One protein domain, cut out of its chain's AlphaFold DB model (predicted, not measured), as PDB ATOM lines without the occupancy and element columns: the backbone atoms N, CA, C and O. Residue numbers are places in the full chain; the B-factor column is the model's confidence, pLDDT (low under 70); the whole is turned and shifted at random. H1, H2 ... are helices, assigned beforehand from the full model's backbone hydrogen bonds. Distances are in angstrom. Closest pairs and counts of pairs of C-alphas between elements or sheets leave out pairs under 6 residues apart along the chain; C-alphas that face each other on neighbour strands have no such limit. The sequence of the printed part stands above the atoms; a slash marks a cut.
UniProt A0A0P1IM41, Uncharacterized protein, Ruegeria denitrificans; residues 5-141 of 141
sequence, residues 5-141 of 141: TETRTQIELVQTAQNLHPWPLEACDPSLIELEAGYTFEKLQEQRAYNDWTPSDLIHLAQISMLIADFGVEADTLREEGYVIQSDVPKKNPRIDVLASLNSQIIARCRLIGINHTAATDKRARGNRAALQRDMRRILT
ATOM      1  N   THR A   5     -21.915 -55.407 -43.631       44.50
ATOM      2  CA  THR A   5     -22.110 -54.026 -44.096       44.50
ATOM      3  C   THR A   5     -22.893 -53.156 -43.102       44.50
ATOM      4  O   THR A   5     -22.578 -51.979 -42.936       44.50
ATOM      5  N   GLU A   6     -23.866 -53.731 -42.385       49.22
ATOM      6  CA  GLU A   6     -24.663 -53.017 -41.368       49.22
ATOM      7  C   GLU A   6     -23.803 -52.566 -40.180       49.22
ATOM      8  O   GLU A   6     -23.914 -51.430 -39.729       49.22
ATOM      9  N   THR A   7     -22.873 -53.410 -39.732       49.09
ATOM     10  CA  THR A   7     -22.041 -53.147 -38.552       49.09
ATOM     11  C   THR A   7     -21.044 -52.014 -38.786       49.09
ATOM     12  O   THR A   7     -20.804 -51.210 -37.894       49.09
ATOM     13  N   ARG A   8     -20.479 -51.903 -39.994       37.03
ATOM     14  CA  ARG A   8     -19.517 -50.840 -40.330       37.03
ATOM     15  C   ARG A   8     -20.189 -49.471 -40.443       37.03
ATOM     16  O   ARG A   8     -19.661 -48.498 -39.920       37.03
ATOM     17  N   THR A   9     -21.378 -49.433 -41.038       47.72
ATOM     18  CA  THR A   9     -22.199 -48.216 -41.140       47.72
ATOM     19  C   THR A   9     -22.672 -47.759 -39.755       47.72
ATOM     20  O   THR A   9     -22.625 -46.576 -39.443       47.72
ATOM     21  N   GLN A  10     -23.045 -48.703 -38.881       41.41
ATOM     22  CA  GLN A  10     -23.396 -48.410 -37.488       41.41
ATOM     23  C   GLN A  10     -22.197 -47.919 -36.665       41.41
ATOM     24  O   GLN A  10     -22.352 -47.001 -35.872       41.41
ATOM     25  N   ILE A  11     -20.995 -48.469 -36.868       47.19
ATOM     26  CA  ILE A  11     -19.777 -48.004 -36.183       47.19
ATOM     27  C   ILE A  11     -19.363 -46.608 -36.669       47.19
ATOM     28  O   ILE A  11     -18.983 -45.783 -35.845       47.19
ATOM     29  N   GLU A  12     -19.475 -46.306 -37.965       44.22
ATOM     30  CA  GLU A  12     -19.220 -44.957 -38.492       44.22
ATOM     31  C   GLU A  12     -20.250 -43.944 -37.968       44.22
ATOM     32  O   GLU A  12     -19.862 -42.858 -37.537       44.22
ATOM     33  N   LEU A  13     -21.535 -44.308 -37.879       45.75
ATOM     34  CA  LEU A  13     -22.568 -43.477 -37.243       45.75
ATOM     35  C   LEU A  13     -22.284 -43.245 -35.748       45.75
ATOM     36  O   LEU A  13     -22.369 -42.114 -35.281       45.75
ATOM     37  N   VAL A  14     -21.863 -44.275 -35.006       39.00
ATOM     38  CA  VAL A  14     -21.526 -44.175 -33.571       39.00
ATOM     39  C   VAL A  14     -20.225 -43.394 -33.323       39.00
ATOM     40  O   VAL A  14     -20.127 -42.662 -32.341       39.00
ATOM     41  N   GLN A  15     -19.230 -43.488 -34.211       41.94
ATOM     42  CA  GLN A  15     -18.004 -42.679 -34.135       41.94
ATOM     43  C   GLN A  15     -18.248 -41.214 -34.519       41.94
ATOM     44  O   GLN A  15     -17.601 -40.317 -33.979       41.94
ATOM     45  N   THR A  16     -19.210 -40.954 -35.407       47.72
ATOM     46  CA  THR A  16     -19.656 -39.591 -35.734       47.72
ATOM     47  C   THR A  16     -20.484 -38.999 -34.585       47.72
ATOM     48  O   THR A  16     -20.292 -37.835 -34.230       47.72
ATOM     49  N   ALA A  17     -21.288 -39.829 -33.906       47.47
ATOM     50  CA  ALA A  17     -22.072 -39.459 -32.725       47.47
ATOM     51  C   ALA A  17     -21.224 -39.003 -31.520       47.47
ATOM     52  O   ALA A  17     -21.741 -38.337 -30.630       47.47
ATOM     53  N   GLN A  18     -19.917 -39.294 -31.487       54.78
ATOM     54  CA  GLN A  18     -19.023 -38.808 -30.425       54.78
ATOM     55  C   GLN A  18     -18.585 -37.339 -30.589       54.78
ATOM     56  O   GLN A  18     -17.979 -36.800 -29.669       54.78
ATOM     57  N   ASN A  19     -18.876 -36.674 -31.718       73.62
ATOM     58  CA  ASN A  19     -18.395 -35.311 -32.015       73.62
ATOM     59  C   ASN A  19     -19.501 -34.336 -32.462       73.62
ATOM     60  O   ASN A  19     -19.217 -33.384 -33.206       73.62
ATOM     61  N   LEU A  20     -20.744 -34.570 -32.041       84.12
ATOM     62  CA  LEU A  20     -21.880 -33.671 -32.257       84.12
ATOM     63  C   LEU A  20     -22.488 -33.281 -30.909       84.12
ATOM     64  O   LEU A  20     -22.504 -34.071 -29.966       84.12
ATOM     65  N   HIS A  21     -22.949 -32.041 -30.805       89.94
ATOM     66  CA  HIS A  21     -23.690 -31.563 -29.647       89.94
ATOM     67  C   HIS A  21     -25.127 -32.080 -29.692       89.94
ATOM     68  O   HIS A  21     -25.703 -32.185 -30.783       89.94
ATOM     69  N   PRO A  22     -25.723 -32.386 -28.527       91.00
ATOM     70  CA  PRO A  22     -27.134 -32.726 -28.454       91.00
ATOM     71  C   PRO A  22     -28.003 -31.521 -28.831       91.00
ATOM     72  O   PRO A  22     -27.563 -30.369 -28.784       91.00
ATOM     73  N   TRP A  23     -29.259 -31.790 -29.177       88.94
ATOM     74  CA  TRP A  23     -30.240 -30.735 -29.405       88.94
ATOM     75  C   TRP A  23     -30.467 -29.911 -28.122       88.94
ATOM     76  O   TRP A  23     -30.685 -30.504 -27.060       88.94
ATOM     77  N   PRO A  24     -30.443 -28.569 -28.189       90.94
ATOM     78  CA  PRO A  24     -30.680 -27.722 -27.026       90.94
ATOM     79  C   PRO A  24     -32.167 -27.698 -26.654       90.94
ATOM     80  O   PRO A  24     -33.018 -27.317 -27.464       90.94
ATOM     81  N   LEU A  25     -32.483 -28.062 -25.410       85.88
ATOM     82  CA  LEU A  25     -33.855 -28.084 -24.884       85.88
ATOM     83  C   LEU A  25     -34.503 -26.691 -24.889       85.88
ATOM     84  O   LEU A  25     -35.720 -26.563 -24.964       85.88
ATOM     85  N   GLU A  26     -33.683 -25.643 -24.835       85.75
ATOM     86  CA  GLU A  26     -34.104 -24.245 -24.874       85.75
ATOM     87  C   GLU A  26     -34.623 -23.815 -26.253       85.75
ATOM     88  O   GLU A  26     -35.337 -22.817 -26.351       85.75
ATOM     89  N   ALA A  27     -34.262 -24.532 -27.325       78.38
ATOM     90  CA  ALA A  27     -34.759 -24.227 -28.664       78.38
ATOM     91  C   ALA A  27     -36.163 -24.796 -28.892       78.38
ATOM     92  O   ALA A  27     -37.007 -24.109 -29.466       78.38
ATOM     93  N   CYS A  28     -36.390 -26.043 -28.473       79.25
ATOM     94  CA  CYS A  28     -37.678 -26.730 -28.519       79.25
ATOM     95  C   CYS A  28     -37.592 -28.047 -27.731       79.25
ATOM     96  O   CYS A  28     -36.503 -28.608 -27.578       79.25
ATOM     97  N   ASP A  29     -38.742 -28.565 -27.299       71.25
ATOM     98  CA  ASP A  29     -38.853 -29.910 -26.732       71.25
ATOM     99  C   ASP A  29     -38.391 -30.964 -27.764       71.25
ATOM    100  O   ASP A  29     -38.900 -30.975 -28.889       71.25
ATOM    101  N   PRO A  30     -37.461 -31.875 -27.414       66.75
ATOM    102  CA  PRO A  30     -36.981 -32.911 -28.321       66.75
ATOM    103  C   PRO A  30     -38.053 -33.836 -28.892       66.75
ATOM    104  O   PRO A  30     -37.876 -34.380 -29.979       66.75
ATOM    105  N   SER A  31     -39.166 -34.021 -28.181       67.94
ATOM    106  CA  SER A  31     -40.303 -34.816 -28.658       67.94
ATOM    107  C   SER A  31     -41.056 -34.160 -29.819       67.94
ATOM    108  O   SER A  31     -41.791 -34.839 -30.531       67.94
ATOM    109  N   LEU A  32     -40.847 -32.857 -30.021       67.38
ATOM    110  CA  LEU A  32     -41.416 -32.064 -31.107       67.38
ATOM    111  C   LEU A  32     -40.444 -31.895 -32.281       67.38
ATOM    112  O   LEU A  32     -40.769 -31.201 -33.242       67.38
ATOM    113  N   ILE A  33     -39.248 -32.494 -32.213       76.06
ATOM    114  CA  ILE A  33     -38.287 -32.444 -33.314       76.06
ATOM    115  C   ILE A  33     -38.787 -33.344 -34.437       76.06
ATOM    116  O   ILE A  33     -38.818 -34.572 -34.320       76.06
ATOM    117  N   GLU A  34     -39.122 -32.727 -35.562       77.69
ATOM    118  CA  GLU A  34     -39.344 -33.458 -36.799       77.69
ATOM    119  C   GLU A  34     -38.049 -34.150 -37.245       77.69
ATOM    120  O   GLU A  34     -36.953 -33.592 -37.131       77.69
ATOM    121  N   LEU A  35     -38.162 -35.367 -37.787       80.44
ATOM    122  CA  LEU A  35     -37.008 -36.176 -38.203       80.44
ATOM    123  C   LEU A  35     -36.054 -35.397 -39.127       80.44
ATOM    124  O   LEU A  35     -34.833 -35.497 -38.998       80.44
ATOM    125  N   GLU A  36     -36.614 -34.594 -40.034       81.06
ATOM    126  CA  GLU A  36     -35.855 -33.763 -40.966       81.06
ATOM    127  C   GLU A  36     -35.094 -32.628 -40.269       81.06
ATOM    128  O   GLU A  36     -33.933 -32.369 -40.603       81.06
ATOM    129  N   ALA A  37     -35.692 -31.994 -39.257       86.94
ATOM    130  CA  ALA A  37     -35.028 -30.966 -38.464       86.94
ATOM    131  C   ALA A  37     -33.858 -31.558 -37.657       86.94
ATOM    132  O   ALA A  37     -32.765 -30.985 -37.643       86.94
ATOM    133  N   GLY A  38     -34.044 -32.735 -37.052       87.56
ATOM    134  CA  GLY A  38     -32.977 -33.451 -36.342       87.56
ATOM    135  C   GLY A  38     -31.795 -33.787 -37.256       87.56
ATOM    136  O   GLY A  38     -30.653 -33.426 -36.965       87.56
ATOM    137  N   TYR A  39     -32.076 -34.378 -38.419       86.12
ATOM    138  CA  TYR A  39     -31.051 -34.685 -39.419       86.12
ATOM    139  C   TYR A  39     -30.330 -33.424 -39.926       86.12
ATOM    140  O   TYR A  39     -29.103 -33.395 -40.062       86.12
ATOM    141  N   THR A  40     -31.079 -32.349 -40.180       89.62
ATOM    142  CA  THR A  40     -30.516 -31.073 -40.641       89.62
ATOM    143  C   THR A  40     -29.610 -30.448 -39.585       89.62
ATOM    144  O   THR A  40     -28.541 -29.933 -39.916       89.62
ATOM    145  N   PHE A  41     -29.991 -30.537 -38.310       91.56
ATOM    146  CA  PHE A  41     -29.183 -30.060 -37.190       91.56
ATOM    147  C   PHE A  41     -27.840 -30.777 -37.114       91.56
ATOM    148  O   PHE A  41     -26.803 -30.114 -37.105       91.56
ATOM    149  N   GLU A  42     -27.835 -32.109 -37.145       89.00
ATOM    150  CA  GLU A  42     -26.600 -32.900 -37.167       89.00
ATOM    151  C   GLU A  42     -25.712 -32.526 -38.359       89.00
ATOM    152  O   GLU A  42     -24.525 -32.248 -38.194       89.00
ATOM    153  N   LYS A  43     -26.297 -32.417 -39.556       86.69
ATOM    154  CA  LYS A  43     -25.558 -32.079 -40.776       86.69
ATOM    155  C   LYS A  43     -24.938 -30.681 -40.726       86.69
ATOM    156  O   LYS A  43     -23.795 -30.496 -41.145       86.69
ATOM    157  N   LEU A  44     -25.666 -29.675 -40.243       89.25
ATOM    158  CA  LEU A  44     -25.143 -28.308 -40.171       89.25
ATOM    159  C   LEU A  44     -24.068 -28.162 -39.082       89.25
ATOM    160  O   LEU A  44     -23.130 -27.380 -39.261       89.25
ATOM    161  N   GLN A  45     -24.134 -28.955 -38.005       90.31
ATOM    162  CA  GLN A  45     -23.073 -29.010 -36.991       90.31
ATOM    163  C   GLN A  45     -21.713 -29.426 -37.573       90.31
ATOM    164  O   GLN A  45     -20.662 -29.009 -37.073       90.31
ATOM    165  N   GLU A  46     -21.708 -30.210 -38.654       85.50
ATOM    166  CA  GLU A  46     -20.486 -30.659 -39.329       85.50
ATOM    167  C   GLU A  46     -19.664 -29.524 -39.954       85.50
ATOM    168  O   GLU A  46     -18.489 -29.716 -40.275       85.50
ATOM    169  N   GLN A  47     -20.246 -28.334 -40.124       85.25
ATOM    170  CA  GLN A  47     -19.572 -27.214 -40.783       85.25
ATOM    171  C   GLN A  47     -18.505 -26.533 -39.923       85.25
ATOM    172  O   GLN A  47     -17.630 -25.857 -40.468       85.25
ATOM    173  N   ARG A  48     -18.554 -26.710 -38.600       83.19
ATOM    174  CA  ARG A  48     -17.582 -26.158 -37.642       83.19
ATOM    175  C   ARG A  48     -16.994 -27.283 -36.792       83.19
ATOM    176  O   ARG A  48     -17.555 -28.382 -36.740       83.19
ATOM    177  N   ALA A  49     -15.840 -27.058 -36.166       82.75
ATOM    178  CA  ALA A  49     -15.302 -28.038 -35.227       82.75
ATOM    179  C   ALA A  49     -16.182 -28.094 -33.966       82.75
ATOM    180  O   ALA A  49     -16.840 -27.118 -33.619       82.75
ATOM    181  N   TYR A  50     -16.184 -29.233 -33.267       84.69
ATOM    182  CA  TYR A  50     -17.036 -29.448 -32.090       84.69
ATOM    183  C   TYR A  50     -16.871 -28.341 -31.030       84.69
ATOM    184  O   TYR A  50     -17.862 -27.776 -30.579       84.69
ATOM    185  N   ASN A  51     -15.631 -27.966 -30.707       84.56
ATOM    186  CA  ASN A  51     -15.325 -26.958 -29.684       84.56
ATOM    187  C   ASN A  51     -15.607 -25.506 -30.115       84.56
ATOM    188  O   ASN A  51     -15.547 -24.614 -29.274       84.56
ATOM    189  N   ASP A  52     -15.892 -25.254 -31.396       86.19
ATOM    190  CA  ASP A  52     -16.176 -23.897 -31.884       86.19
ATOM    191  C   ASP A  52     -17.630 -23.488 -31.624       86.19
ATOM    192  O   ASP A  52     -17.970 -22.309 -31.719       86.19
ATOM    193  N   TRP A  53     -18.501 -24.456 -31.342       89.50
ATOM    194  CA  TRP A  53     -19.910 -24.215 -31.079       89.50
ATOM    195  C   TRP A  53     -20.109 -23.640 -29.679       89.50
ATOM    196  O   TRP A  53     -19.767 -24.268 -28.678       89.50
ATOM    197  N   THR A  54     -20.711 -22.456 -29.606       93.62
ATOM    198  CA  THR A  54     -21.211 -21.916 -28.337       93.62
ATOM    199  C   THR A  54     -22.634 -22.420 -28.059       93.62
ATOM    200  O   THR A  54     -23.352 -22.771 -28.999       93.62
ATOM    201  N   PRO A  55     -23.112 -22.402 -26.799       93.12
ATOM    202  CA  PRO A  55     -24.503 -22.750 -26.498       93.12
ATOM    203  C   PRO A  55     -25.526 -21.912 -27.285       93.12
ATOM    204  O   PRO A  55     -26.515 -22.441 -27.783       93.12
ATOM    205  N   SER A  56     -25.257 -20.612 -27.469       93.81
ATOM    206  CA  SER A  56     -26.118 -19.731 -28.268       93.81
ATOM    207  C   SER A  56     -26.125 -20.117 -29.748       93.81
ATOM    208  O   SER A  56     -27.175 -20.064 -30.389       93.81
ATOM    209  N   ASP A  57     -24.975 -20.529 -30.292       94.69
ATOM    210  CA  ASP A  57     -24.895 -20.989 -31.679       94.69
ATOM    211  C   ASP A  57     -25.753 -22.236 -31.893       94.69
ATOM    212  O   ASP A  57     -26.447 -22.329 -32.902       94.69
ATOM    213  N   LEU A  58     -25.745 -23.171 -30.937       94.19
ATOM    214  CA  LEU A  58     -26.534 -24.404 -31.004       94.19
ATOM    215  C   LEU A  58     -28.041 -24.128 -30.969       94.19
ATOM    216  O   LEU A  58     -28.787 -24.756 -31.718       94.19
ATOM    217  N   ILE A  59     -28.496 -23.157 -30.170       94.38
ATOM    218  CA  ILE A  59     -29.909 -22.735 -30.159       94.38
ATOM    219  C   ILE A  59     -30.305 -22.168 -31.524       94.38
ATOM    220  O   ILE A  59     -31.339 -22.535 -32.085       94.38
ATOM    221  N   HIS A  60     -29.475 -21.295 -32.095       93.94
ATOM    222  CA  HIS A  60     -29.730 -20.753 -33.428       93.94
ATOM    223  C   HIS A  60     -29.675 -21.825 -34.512       93.94
ATOM    224  O   HIS A  60     -30.480 -21.777 -35.440       93.94
ATOM    225  N   LEU A  61     -28.776 -22.798 -34.387       94.62
ATOM    226  CA  LEU A  61     -28.674 -23.928 -35.297       94.62
ATOM    227  C   LEU A  61     -29.939 -24.785 -35.278       94.62
ATOM    228  O   LEU A  61     -30.480 -25.085 -36.336       94.62
ATOM    229  N   ALA A  62     -30.444 -25.116 -34.091       93.88
ATOM    230  CA  ALA A  62     -31.700 -25.838 -33.918       93.88
ATOM    231  C   ALA A  62     -32.877 -25.081 -34.555       93.88
ATOM    232  O   ALA A  62     -33.656 -25.651 -35.317       93.88
ATOM    233  N   GLN A  63     -32.956 -23.766 -34.332       93.31
ATOM    234  CA  GLN A  63     -33.977 -22.911 -34.946       93.31
ATOM    235  C   GLN A  63     -33.861 -22.860 -36.478       93.31
ATOM    236  O   GLN A  63     -34.878 -22.847 -37.165       93.31
ATOM    237  N   ILE A  64     -32.643 -22.838 -37.030       94.12
ATOM    238  CA  ILE A  64     -32.418 -22.922 -38.482       94.12
ATOM    239  C   ILE A  64     -32.930 -24.256 -39.021       94.12
ATOM    240  O   ILE A  64     -33.606 -24.268 -40.045       94.12
ATOM    241  N   SER A  65     -32.633 -25.361 -38.339       93.81
ATOM    242  CA  SER A  65     -33.065 -26.688 -38.770       93.81
ATOM    243  C   SER A  65     -34.583 -26.840 -38.790       93.81
ATOM    244  O   SER A  65     -35.106 -27.412 -39.740       93.81
ATOM    245  N   MET A  66     -35.285 -26.275 -37.801       92.56
ATOM    246  CA  MET A  66     -36.752 -26.220 -37.807       92.56
ATOM    247  C   MET A  66     -37.276 -25.410 -38.994       92.56
ATOM    248  O   MET A  66     -38.102 -25.897 -39.750       92.56
ATOM    249  N   LEU A  67     -36.726 -24.214 -39.230       93.31
ATOM    250  CA  LEU A  67     -37.141 -23.378 -40.363       93.31
ATOM    251  C   LEU A  67     -36.906 -24.055 -41.723       93.31
ATOM    252  O   LEU A  67     -37.645 -23.796 -42.669       93.31
ATOM    253  N   ILE A  68     -35.864 -24.885 -41.843       92.62
ATOM    254  CA  ILE A  68     -35.591 -25.664 -43.058       92.62
ATOM    255  C   ILE A  68     -36.631 -26.775 -43.238       92.62
ATOM    256  O   ILE A  68     -37.100 -26.956 -44.361       92.62
ATOM    257  N   ALA A  69     -37.013 -27.473 -42.165       90.94
ATOM    258  CA  ALA A  69     -38.085 -28.467 -42.211       90.94
ATOM    259  C   ALA A  69     -39.427 -27.818 -42.596       90.94
ATOM    260  O   ALA A  69     -40.051 -28.238 -43.571       90.94
ATOM    261  N   ASP A  70     -39.790 -26.700 -41.953       91.81
ATOM    262  CA  ASP A  70     -40.988 -25.918 -42.295       91.81
ATOM    263  C   ASP A  70     -40.976 -25.488 -43.771       91.81
ATOM    264  O   ASP A  70     -41.982 -25.573 -44.477       91.81
ATOM    265  N   PHE A  71     -39.816 -25.043 -44.268       93.81
ATOM    266  CA  PHE A  71     -39.648 -24.683 -45.674       93.81
ATOM    267  C   PHE A  71     -39.890 -25.881 -46.598       93.81
ATOM    268  O   PHE A  71     -40.516 -25.712 -47.643       93.81
ATOM    269  N   GLY A  72     -39.402 -27.071 -46.236       91.06
ATOM    270  CA  GLY A  72     -39.628 -28.311 -46.981       91.06
ATOM    271  C   GLY A  72     -41.116 -28.640 -47.103       91.06
ATOM    272  O   GLY A  72     -41.619 -28.793 -48.218       91.06
ATOM    273  N   VAL A  73     -41.834 -28.626 -45.976       91.62
ATOM    274  CA  VAL A  73     -43.285 -28.877 -45.917       91.62
ATOM    275  C   VAL A  73     -44.063 -27.871 -46.770       91.62
ATOM    276  O   VAL A  73     -44.898 -28.249 -47.597       91.62
ATOM    277  N   GLU A  74     -43.770 -26.579 -46.625       93.69
ATOM    278  CA  GLU A  74     -44.422 -25.521 -47.402       93.69
ATOM    279  C   GLU A  74     -44.109 -25.616 -48.904       93.69
ATOM    280  O   GLU A  74     -44.975 -25.358 -49.745       93.69
ATOM    281  N   ALA A  75     -42.885 -26.012 -49.267       92.94
ATOM    282  CA  ALA A  75     -42.465 -26.148 -50.658       92.94
ATOM    283  C   ALA A  75     -43.114 -27.357 -51.340       92.94
ATOM    284  O   ALA A  75     -43.495 -27.265 -52.511       92.94
ATOM    285  N   ASP A  76     -43.252 -28.471 -50.625       92.19
ATOM    286  CA  ASP A  76     -43.961 -29.650 -51.116       92.19
ATOM    287  C   ASP A  76     -45.454 -29.355 -51.267       92.19
ATOM    288  O   ASP A  76     -46.025 -29.624 -52.324       92.19
ATOM    289  N   THR A  77     -46.051 -28.655 -50.301       93.12
ATOM    290  CA  THR A  77     -47.458 -28.249 -50.391       93.12
ATOM    291  C   THR A  77     -47.704 -27.289 -51.560       93.12
ATOM    292  O   THR A  77     -48.654 -27.457 -52.321       93.12
ATOM    293  N   LEU A  78     -46.816 -26.312 -51.787       92.81
ATOM    294  CA  LEU A  78     -46.892 -25.438 -52.966       92.81
ATOM    295  C   LEU A  78     -46.767 -26.230 -54.278       92.81
ATOM    296  O   LEU A  78     -47.386 -25.865 -55.278       92.81
ATOM    297  N   ARG A  79     -45.959 -27.297 -54.306       92.06
ATOM    298  CA  ARG A  79     -45.808 -28.154 -55.490       92.06
ATOM    299  C   ARG A  79     -47.105 -28.897 -55.808       92.06
ATOM    300  O   ARG A  79     -47.423 -29.048 -56.986       92.06
ATOM    301  N   GLU A  80     -47.832 -29.327 -54.783       92.62
ATOM    302  CA  GLU A  80     -49.127 -30.000 -54.911       92.62
ATOM    303  C   GLU A  80     -50.250 -29.031 -55.301       92.62
ATOM    304  O   GLU A  80     -51.011 -29.305 -56.228       92.62
ATOM    305  N   GLU A  81     -50.333 -27.878 -54.634       90.00
ATOM    306  CA  GLU A  81     -51.363 -26.859 -54.879       90.00
ATOM    307  C   GLU A  81     -51.139 -26.086 -56.190       90.00
ATOM    308  O   GLU A  81     -52.079 -25.561 -56.791       90.00
ATOM    309  N   GLY A  82     -49.886 -25.993 -56.635       90.25
ATOM    310  CA  GLY A  82     -49.472 -25.189 -57.772       90.25
ATOM    311  C   GLY A  82     -49.293 -23.700 -57.447       90.25
ATOM    312  O   GLY A  82     -49.713 -23.167 -56.418       90.25
ATOM    313  N   TYR A  83     -48.647 -22.991 -58.375       88.12
ATOM    314  CA  TYR A  83     -48.246 -21.586 -58.207       88.12
ATOM    315  C   TYR A  83     -49.406 -20.579 -58.257       88.12
ATOM    316  O   TYR A  83     -49.238 -19.414 -57.881       88.12
ATOM    317  N   VAL A  84     -50.571 -21.008 -58.744       89.31
ATOM    318  CA  VAL A  84     -51.761 -20.176 -58.932       89.31
ATOM    319  C   VAL A  84     -52.966 -20.925 -58.395       89.31
ATOM    320  O   VAL A  84     -53.261 -22.028 -58.845       89.31
ATOM    321  N   ILE A  85     -53.692 -20.291 -57.480       86.06
ATOM    322  CA  ILE A  85     -54.961 -20.807 -56.980       86.06
ATOM    323  C   ILE A  85     -56.051 -20.349 -57.950       86.06
ATOM    324  O   ILE A  85     -56.243 -19.146 -58.171       86.06
ATOM    325  N   GLN A  86     -56.743 -21.313 -58.558       80.38
ATOM    326  CA  GLN A  86     -57.876 -21.029 -59.432       80.38
ATOM    327  C   GLN A  86     -59.073 -20.576 -58.588       80.38
ATOM    328  O   GLN A  86     -59.578 -21.307 -57.743       80.38
ATOM    329  N   SER A  87     -59.504 -19.340 -58.822       79.88
ATOM    330  CA  SER A  87     -60.746 -18.749 -58.314       79.88
ATOM    331  C   SER A  87     -61.345 -17.874 -59.423       79.88
ATOM    332  O   SER A  87     -60.777 -17.838 -60.518       79.88
ATOM    333  N   ASP A  88     -62.429 -17.135 -59.165       84.56
ATOM    334  CA  ASP A  88     -63.031 -16.209 -60.148       84.56
ATOM    335  C   ASP A  88     -62.002 -15.248 -60.775       84.56
ATOM    336  O   ASP A  88     -62.114 -14.864 -61.938       84.56
ATOM    337  N   VAL A  89     -60.953 -14.904 -60.018       88.06
ATOM    338  CA  VAL A  89     -59.740 -14.254 -60.524       88.06
ATOM    339  C   VAL A  89     -58.532 -15.103 -60.115       88.06
ATOM    340  O   VAL A  89     -58.333 -15.311 -58.915       88.06
ATOM    341  N   PRO A  90     -57.695 -15.589 -61.049       87.88
ATOM    342  CA  PRO A  90     -56.492 -16.336 -60.699       87.88
ATOM    343  C   PRO A  90     -55.577 -15.510 -59.791       87.88
ATOM    344  O   PRO A  90     -55.209 -14.382 -60.127       87.88
ATOM    345  N   LYS A  91     -55.208 -16.067 -58.635       91.38
ATOM    346  CA  LYS A  91     -54.319 -15.405 -57.671       91.38
ATOM    347  C   LYS A  91     -53.071 -16.236 -57.439       91.38
ATOM    348  O   LYS A  91     -53.116 -17.464 -57.416       91.38
ATOM    349  N   LYS A  92     -51.954 -15.537 -57.242       92.56
ATOM    350  CA  LYS A  92     -50.691 -16.130 -56.800       92.56
ATOM    351  C   LYS A  92     -50.929 -16.913 -55.507       92.56
ATOM    352  O   LYS A  92     -51.593 -16.401 -54.606       92.56
ATOM    353  N   ASN A  93     -50.376 -18.118 -55.418       93.62
ATOM    354  CA  ASN A  93     -50.434 -18.886 -54.181       93.62
ATOM    355  C   ASN A  93     -49.671 -18.129 -53.062       93.62
ATOM    356  O   ASN A  93     -48.482 -17.833 -53.245       93.62
ATOM    357  N   PRO A  94     -50.315 -17.797 -51.923       93.50
ATOM    358  CA  PRO A  94     -49.685 -17.057 -50.825       93.50
ATOM    359  C   PRO A  94     -48.490 -17.791 -50.202       93.50
ATOM    360  O   PRO A  94     -47.610 -17.141 -49.635       93.50
ATOM    361  N   ARG A  95     -48.387 -19.119 -50.359       93.50
ATOM    362  CA  ARG A  95     -47.232 -19.899 -49.883       93.50
ATOM    363  C   ARG A  95     -45.910 -19.439 -50.475       93.50
ATOM    364  O   ARG A  95     -44.875 -19.569 -49.836       93.50
ATOM    365  N   ILE A  96     -45.919 -18.832 -51.660       93.94
ATOM    366  CA  ILE A  96     -44.699 -18.257 -52.242       93.94
ATOM    367  C   ILE A  96     -44.122 -17.162 -51.328       93.94
ATOM    368  O   ILE A  96     -42.904 -17.058 -51.189       93.94
ATOM    369  N   ASP A  97     -44.976 -16.358 -50.692       95.31
ATOM    370  CA  ASP A  97     -44.531 -15.297 -49.784       95.31
ATOM    371  C   ASP A  97     -44.093 -15.879 -48.429       95.31
ATOM    372  O   ASP A  97     -43.117 -15.408 -47.840       95.31
ATOM    373  N   VAL A  98     -44.740 -16.962 -47.979       95.62
ATOM    374  CA  VAL A  98     -44.314 -17.744 -46.805       95.62
ATOM    375  C   VAL A  98     -42.911 -18.317 -47.018       95.62
ATOM    376  O   VAL A  98     -42.023 -18.073 -46.204       95.62
ATOM    377  N   LEU A  99     -42.667 -18.983 -48.149       95.44
ATOM    378  CA  LEU A  99     -41.356 -19.531 -48.507       95.44
ATOM    379  C   LEU A  99     -40.281 -18.442 -48.588       95.44
ATOM    380  O   LEU A  99     -39.166 -18.631 -48.101       95.44
ATOM    381  N   ALA A 100     -40.606 -17.277 -49.156       95.88
ATOM    382  CA  ALA A 100     -39.682 -16.145 -49.200       95.88
ATOM    383  C   ALA A 100     -39.330 -15.626 -47.792       95.88
ATOM    384  O   ALA A 100     -38.163 -15.314 -47.518       95.88
ATOM    385  N   SER A 101     -40.315 -15.567 -46.890       96.62
ATOM    386  CA  SER A 101     -40.116 -15.192 -45.488       96.62
ATOM    387  C   SER A 101     -39.243 -16.208 -44.745       96.62
ATOM    388  O   SER A 101     -38.240 -15.821 -44.141       96.62
ATOM    389  N   LEU A 102     -39.561 -17.503 -44.842       94.81
ATOM    390  CA  LEU A 102     -38.786 -18.586 -44.224       94.81
ATOM    391  C   LEU A 102     -37.332 -18.571 -44.704       94.81
ATOM    392  O   LEU A 102     -36.408 -18.534 -43.892       94.81
ATOM    393  N   ASN A 103     -37.112 -18.482 -46.017       94.50
ATOM    394  CA  ASN A 103     -35.768 -18.421 -46.587       94.50
ATOM    395  C   ASN A 103     -34.976 -17.196 -46.091       94.50
ATOM    396  O   ASN A 103     -33.790 -17.294 -45.775       94.50
ATOM    397  N   SER A 104     -35.632 -16.040 -45.961       95.31
ATOM    398  CA  SER A 104     -34.991 -14.830 -45.431       95.31
ATOM    399  C   SER A 104     -34.558 -15.004 -43.973       95.31
ATOM    400  O   SER A 104     -33.460 -14.584 -43.599       95.31
ATOM    401  N   GLN A 105     -35.383 -15.668 -43.158       95.44
ATOM    402  CA  GLN A 105     -35.064 -15.980 -41.764       95.44
ATOM    403  C   GLN A 105     -33.913 -16.986 -41.647       95.44
ATOM    404  O   GLN A 105     -32.998 -16.763 -40.852       95.44
ATOM    405  N   ILE A 106     -33.909 -18.038 -42.474       94.50
ATOM    406  CA  ILE A 106     -32.811 -19.013 -42.555       94.50
ATOM    407  C   ILE A 106     -31.499 -18.288 -42.861       94.50
ATOM    408  O   ILE A 106     -30.530 -18.410 -42.113       94.50
ATOM    409  N   ILE A 107     -31.473 -17.459 -43.909       93.12
ATOM    410  CA  ILE A 107     -30.275 -16.708 -44.309       93.12
ATOM    411  C   ILE A 107     -29.789 -15.789 -43.184       93.12
ATOM    412  O   ILE A 107     -28.590 -15.761 -42.895       93.12
ATOM    413  N   ALA A 108     -30.692 -15.034 -42.554       93.12
ATOM    414  CA  ALA A 108     -30.338 -14.113 -41.476       93.12
ATOM    415  C   ALA A 108     -29.700 -14.848 -40.287       93.12
ATOM    416  O   ALA A 108     -28.668 -14.415 -39.773       93.12
ATOM    417  N   ARG A 109     -30.264 -15.996 -39.898       93.69
ATOM    418  CA  ARG A 109     -29.751 -16.813 -38.790       93.69
ATOM    419  C   ARG A 109     -28.446 -17.520 -39.141       93.69
ATOM    420  O   ARG A 109     -27.530 -17.518 -38.328       93.69
ATOM    421  N   CYS A 110     -28.305 -18.044 -40.357       92.75
ATOM    422  CA  CYS A 110     -27.041 -18.616 -40.826       92.75
ATOM    423  C   CYS A 110     -25.898 -17.596 -40.760       92.75
ATOM    424  O   CYS A 110     -24.806 -17.922 -40.296       92.75
ATOM    425  N   ARG A 111     -26.160 -16.345 -41.165       91.75
ATOM    426  CA  ARG A 111     -25.182 -15.250 -41.074       91.75
ATOM    427  C   ARG A 111     -24.798 -14.930 -39.632       91.75
ATOM    428  O   ARG A 111     -23.628 -14.659 -39.389       91.75
ATOM    429  N   LEU A 112     -25.753 -14.982 -38.702       92.31
ATOM    430  CA  LEU A 112     -25.517 -14.696 -37.286       92.31
ATOM    431  C   LEU A 112     -24.475 -15.638 -36.667       92.31
ATOM    432  O   LEU A 112     -23.619 -15.180 -35.920       92.31
ATOM    433  N   ILE A 113     -24.522 -16.928 -37.014       91.56
ATOM    434  CA  ILE A 113     -23.632 -17.960 -36.447       91.56
ATOM    435  C   ILE A 113     -22.514 -18.405 -37.403       91.56
ATOM    436  O   ILE A 113     -21.824 -19.394 -37.151       91.56
ATOM    437  N   GLY A 114     -22.337 -17.686 -38.516       87.56
ATOM    438  CA  GLY A 114     -21.242 -17.903 -39.462       87.56
ATOM    439  C   GLY A 114     -21.287 -19.234 -40.220       87.56
ATOM    440  O   GLY A 114     -20.233 -19.746 -40.596       87.56
ATOM    441  N   ILE A 115     -22.476 -19.799 -40.456       86.50
ATOM    442  CA  ILE A 115     -22.648 -21.042 -41.228       86.50
ATOM    443  C   ILE A 115     -23.317 -20.791 -42.579       86.50
ATOM    444  O   ILE A 115     -23.919 -19.745 -42.812       86.50
ATOM    445  N   ASN A 116     -23.242 -21.773 -43.478       78.94
ATOM    446  CA  ASN A 116     -23.833 -21.684 -44.811       78.94
ATOM    447  C   ASN A 116     -24.866 -22.796 -45.017       78.94
ATOM    448  O   ASN A 116     -24.533 -23.964 -44.918       78.94
ATOM    449  N   HIS A 117     -26.102 -22.472 -45.393       70.56
ATOM    450  CA  HIS A 117     -27.151 -23.479 -45.631       70.56
ATOM    451  C   HIS A 117     -27.083 -24.146 -47.028       70.56
ATOM    452  O   HIS A 117     -27.929 -24.967 -47.366       70.56
ATOM    453  N   THR A 118     -26.105 -23.797 -47.878       68.75
ATOM    454  CA  THR A 118     -26.033 -24.242 -49.287       68.75
ATOM    455  C   THR A 118     -25.061 -25.410 -49.513       68.75
ATOM    456  O   THR A 118     -23.872 -25.304 -49.200       68.75
ATOM    457  N   ALA A 119     -25.516 -26.458 -50.209       48.72
ATOM    458  CA  ALA A 119     -24.797 -27.726 -50.415       48.72
ATOM    459  C   ALA A 119     -23.412 -27.637 -51.105       48.72
ATOM    460  O   ALA A 119     -22.524 -28.442 -50.823       48.72
ATOM    461  N   ALA A 120     -23.175 -26.662 -51.994       44.69
ATOM    462  CA  ALA A 120     -21.869 -26.484 -52.651       44.69
ATOM    463  C   ALA A 120     -20.756 -26.067 -51.665       44.69
ATOM    464  O   ALA A 120     -19.567 -26.306 -51.902       44.69
ATOM    465  N   THR A 121     -21.146 -25.474 -50.539       50.69
ATOM    466  CA  THR A 121     -20.244 -24.970 -49.502       50.69
ATOM    467  C   THR A 121     -19.920 -26.046 -48.462       50.69
ATOM    468  O   THR A 121     -18.816 -26.038 -47.915       50.69
ATOM    469  N   ASP A 122     -20.789 -27.052 -48.295       54.38
ATOM    470  CA  ASP A 122     -20.595 -28.192 -47.383       54.38
ATOM    471  C   ASP A 122     -19.288 -28.953 -47.656       54.38
ATOM    472  O   ASP A 122     -18.574 -29.341 -46.732       54.38
ATOM    473  N   LYS A 123     -18.914 -29.141 -48.932       57.66
ATOM    474  CA  LYS A 123     -17.655 -29.823 -49.292       57.66
ATOM    475  C   LYS A 123     -16.426 -29.048 -48.800       57.66
ATOM    476  O   LYS A 123     -15.458 -29.664 -48.356       57.66
ATOM    477  N   ARG A 124     -16.458 -27.713 -48.876       59.53
ATOM    478  CA  ARG A 124     -15.370 -26.846 -48.394       59.53
ATOM    479  C   ARG A 124     -15.344 -26.793 -46.868       59.53
ATOM    480  O   ARG A 124     -14.272 -26.927 -46.291       59.53
ATOM    481  N   ALA A 125     -16.508 -26.678 -46.227       60.28
ATOM    482  CA  ALA A 125     -16.627 -26.659 -44.770       60.28
ATOM    483  C   ALA A 125     -16.094 -27.956 -44.133       60.28
ATOM    484  O   ALA A 125     -15.252 -27.898 -43.239       60.28
ATOM    485  N   ARG A 126     -16.463 -29.128 -44.677       64.25
ATOM    486  CA  ARG A 126     -15.921 -30.427 -44.232       64.25
ATOM    487  C   ARG A 126     -14.403 -30.530 -44.409       64.25
ATOM    488  O   ARG A 126     -13.715 -31.056 -43.536       64.25
ATOM    489  N   GLY A 127     -13.869 -30.007 -45.516       64.88
ATOM    490  CA  GLY A 127     -12.423 -29.935 -45.751       64.88
ATOM    491  C   GLY A 127     -11.698 -29.070 -44.715       64.88
ATOM    492  O   GLY A 127     -10.679 -29.491 -44.169       64.88
ATOM    493  N   ASN A 128     -12.261 -27.905 -44.390       66.19
ATOM    494  CA  ASN A 128     -11.714 -26.997 -43.381       66.19
ATOM    495  C   ASN A 128     -11.783 -27.596 -41.968       66.19
ATOM    496  O   ASN A 128     -10.794 -27.526 -41.240       66.19
ATOM    497  N   ARG A 129     -12.891 -28.258 -41.598       67.44
ATOM    498  CA  ARG A 129     -13.017 -28.978 -40.316       67.44
ATOM    499  C   ARG A 129     -11.944 -30.056 -40.171       67.44
ATOM    500  O   ARG A 129     -11.287 -30.132 -39.136       67.44
ATOM    501  N   ALA A 130     -11.726 -30.860 -41.212       70.50
ATOM    502  CA  ALA A 130     -10.700 -31.900 -41.196       70.50
ATOM    503  C   ALA A 130      -9.275 -31.330 -41.055       70.50
ATOM    504  O   ALA A 130      -8.427 -31.960 -40.424       70.50
ATOM    505  N   ALA A 131      -9.000 -30.151 -41.623       70.88
ATOM    506  CA  ALA A 131      -7.719 -29.462 -41.464       70.88
ATOM    507  C   ALA A 131      -7.527 -28.938 -40.028       70.88
ATOM    508  O   ALA A 131      -6.544 -29.288 -39.382       70.88
ATOM    509  N   LEU A 132      -8.517 -28.215 -39.492       68.94
ATOM    510  CA  LEU A 132      -8.507 -27.687 -38.121       68.94
ATOM    511  C   LEU A 132      -8.329 -28.788 -37.064       68.94
ATOM    512  O   LEU A 132      -7.540 -28.640 -36.133       68.94
ATOM    513  N   GLN A 133      -9.003 -29.930 -37.229       70.75
ATOM    514  CA  GLN A 133      -8.855 -31.071 -36.319       70.75
ATOM    515  C   GLN A 133      -7.440 -31.672 -36.340       70.75
ATOM    516  O   GLN A 133      -6.940 -32.116 -35.304       70.75
ATOM    517  N   ARG A 134      -6.774 -31.689 -37.502       70.88
ATOM    518  CA  ARG A 134      -5.383 -32.158 -37.615       70.88
ATOM    519  C   ARG A 134      -4.414 -31.202 -36.927       70.88
ATOM    520  O   ARG A 134      -3.494 -31.674 -36.262       70.88
ATOM    521  N   ASP A 135      -4.638 -29.899 -37.054       69.62
ATOM    522  CA  ASP A 135      -3.792 -28.879 -36.431       69.62
ATOM    523  C   ASP A 135      -3.942 -28.877 -34.905       69.62
ATOM    524  O   ASP A 135      -2.939 -28.910 -34.195       69.62
ATOM    525  N   MET A 136      -5.170 -28.979 -34.380       62.38
ATOM    526  CA  MET A 136      -5.395 -29.141 -32.935       62.38
ATOM    527  C   MET A 136      -4.712 -30.390 -32.372       62.38
ATOM    528  O   MET A 136      -4.096 -30.336 -31.308       62.38
ATOM    529  N   ARG A 137      -4.768 -31.515 -33.097       67.75
ATOM    530  CA  ARG A 137      -4.124 -32.762 -32.665       67.75
ATOM    531  C   ARG A 137      -2.598 -32.655 -32.608       67.75
ATOM    532  O   ARG A 137      -2.002 -33.361 -31.809       67.75
ATOM    533  N   ARG A 138      -1.985 -31.790 -33.424       65.62
ATOM    534  CA  ARG A 138      -0.539 -31.507 -33.381       65.62
ATOM    535  C   ARG A 138      -0.132 -30.588 -32.234       65.62
ATOM    536  O   ARG A 138       0.990 -30.695 -31.773       65.62
ATOM    537  N   ILE A 139      -1.005 -29.675 -31.809       62.62
ATOM    538  CA  ILE A 139      -0.718 -28.731 -30.714       62.62
ATOM    539  C   ILE A 139      -0.797 -29.427 -29.344       62.62
ATOM    540  O   ILE A 139      -0.128 -29.018 -28.400       62.62
ATOM    541  N   LEU A 140      -1.615 -30.477 -29.234       50.75
ATOM    542  CA  LEU A 140      -1.826 -31.247 -28.003       50.75
ATOM    543  C   LEU A 140      -0.828 -32.410 -27.803       50.75
ATOM    544  O   LEU A 140      -0.957 -33.140 -26.821       50.75
ATOM    545  N   THR A 141       0.128 -32.600 -28.718       46.34
ATOM    546  CA  THR A 141       1.209 -33.606 -28.658       46.34
ATOM    547  C   THR A 141       2.563 -32.933 -28.595       46.34
ATOM    548  O   THR A 141       3.399 -33.379 -27.783       46.34
TER     549      THR A 141
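Overview. This is residues 5 to 141 of the 141 residues of an uncharacterized protein of Ruegeria denitrificans (UniProt A0A0P1IM41). What is the shape? A helical hairpin, H3 and H4, with H2 packed on H3, makes a long body with a loop tip, residues 82 to 94. Residues 5 to 15 of H1 and 134 to 141 stick out. What builds it? The printed part has 137 residues with five named helices, H1 to H5 in order, and no named strand: all helix, loose, radius of gyration of the C-alphas 18.5 A, spans 73 by 36 by 30 A.

Arrangement. Which helices touch none? H1, residues 5 to 19, and H5, residues 119 to 139. Which touch? H2, residues 35 to 45, touches residues 61 to 69 of H3, residues 55 to 81, at a steep tilt of 46 degrees, opposite ways; the closest C-alphas, Ala 37 and Ser 65, are 4.7 A apart. H3 and H4, residues 95 to 112, touch as a hairpin at a shallow tilt of 19 degrees, opposite ways; the closest C-alphas, Ile 64 and Ile 106, are 5.7 A apart. Are the backbones regular in their N and O pairs? Every O i to N i+4 pair is within hydrogen-bond range in H2, H3 and H4; 10 of 11 are in H1 and 15 of 17 in H5.

Along the chain. Where are the anchors? C-alpha 5 begins H1 at (-22.110, -54.026, -44.096), and C-alpha 139 ends H5 at (-0.718, -28.731, -30.714). How long are the helices? From first to last C-alpha, H1 to H5 measure 22.6 A, 15.7 A, 39.3 A, 25.6 A and 31.1 A.

Size, cuts and confidence. How far does it reach? The C-alphas farthest apart, Asp 88 and Thr 141, are 73.6 A apart. Which links are long? H1 to H2 and H3 to H4; the printed part has no cut. Where is confidence low? pLDDT is under 70 at 37 residues, among them 5 to 18 and 118 to 129.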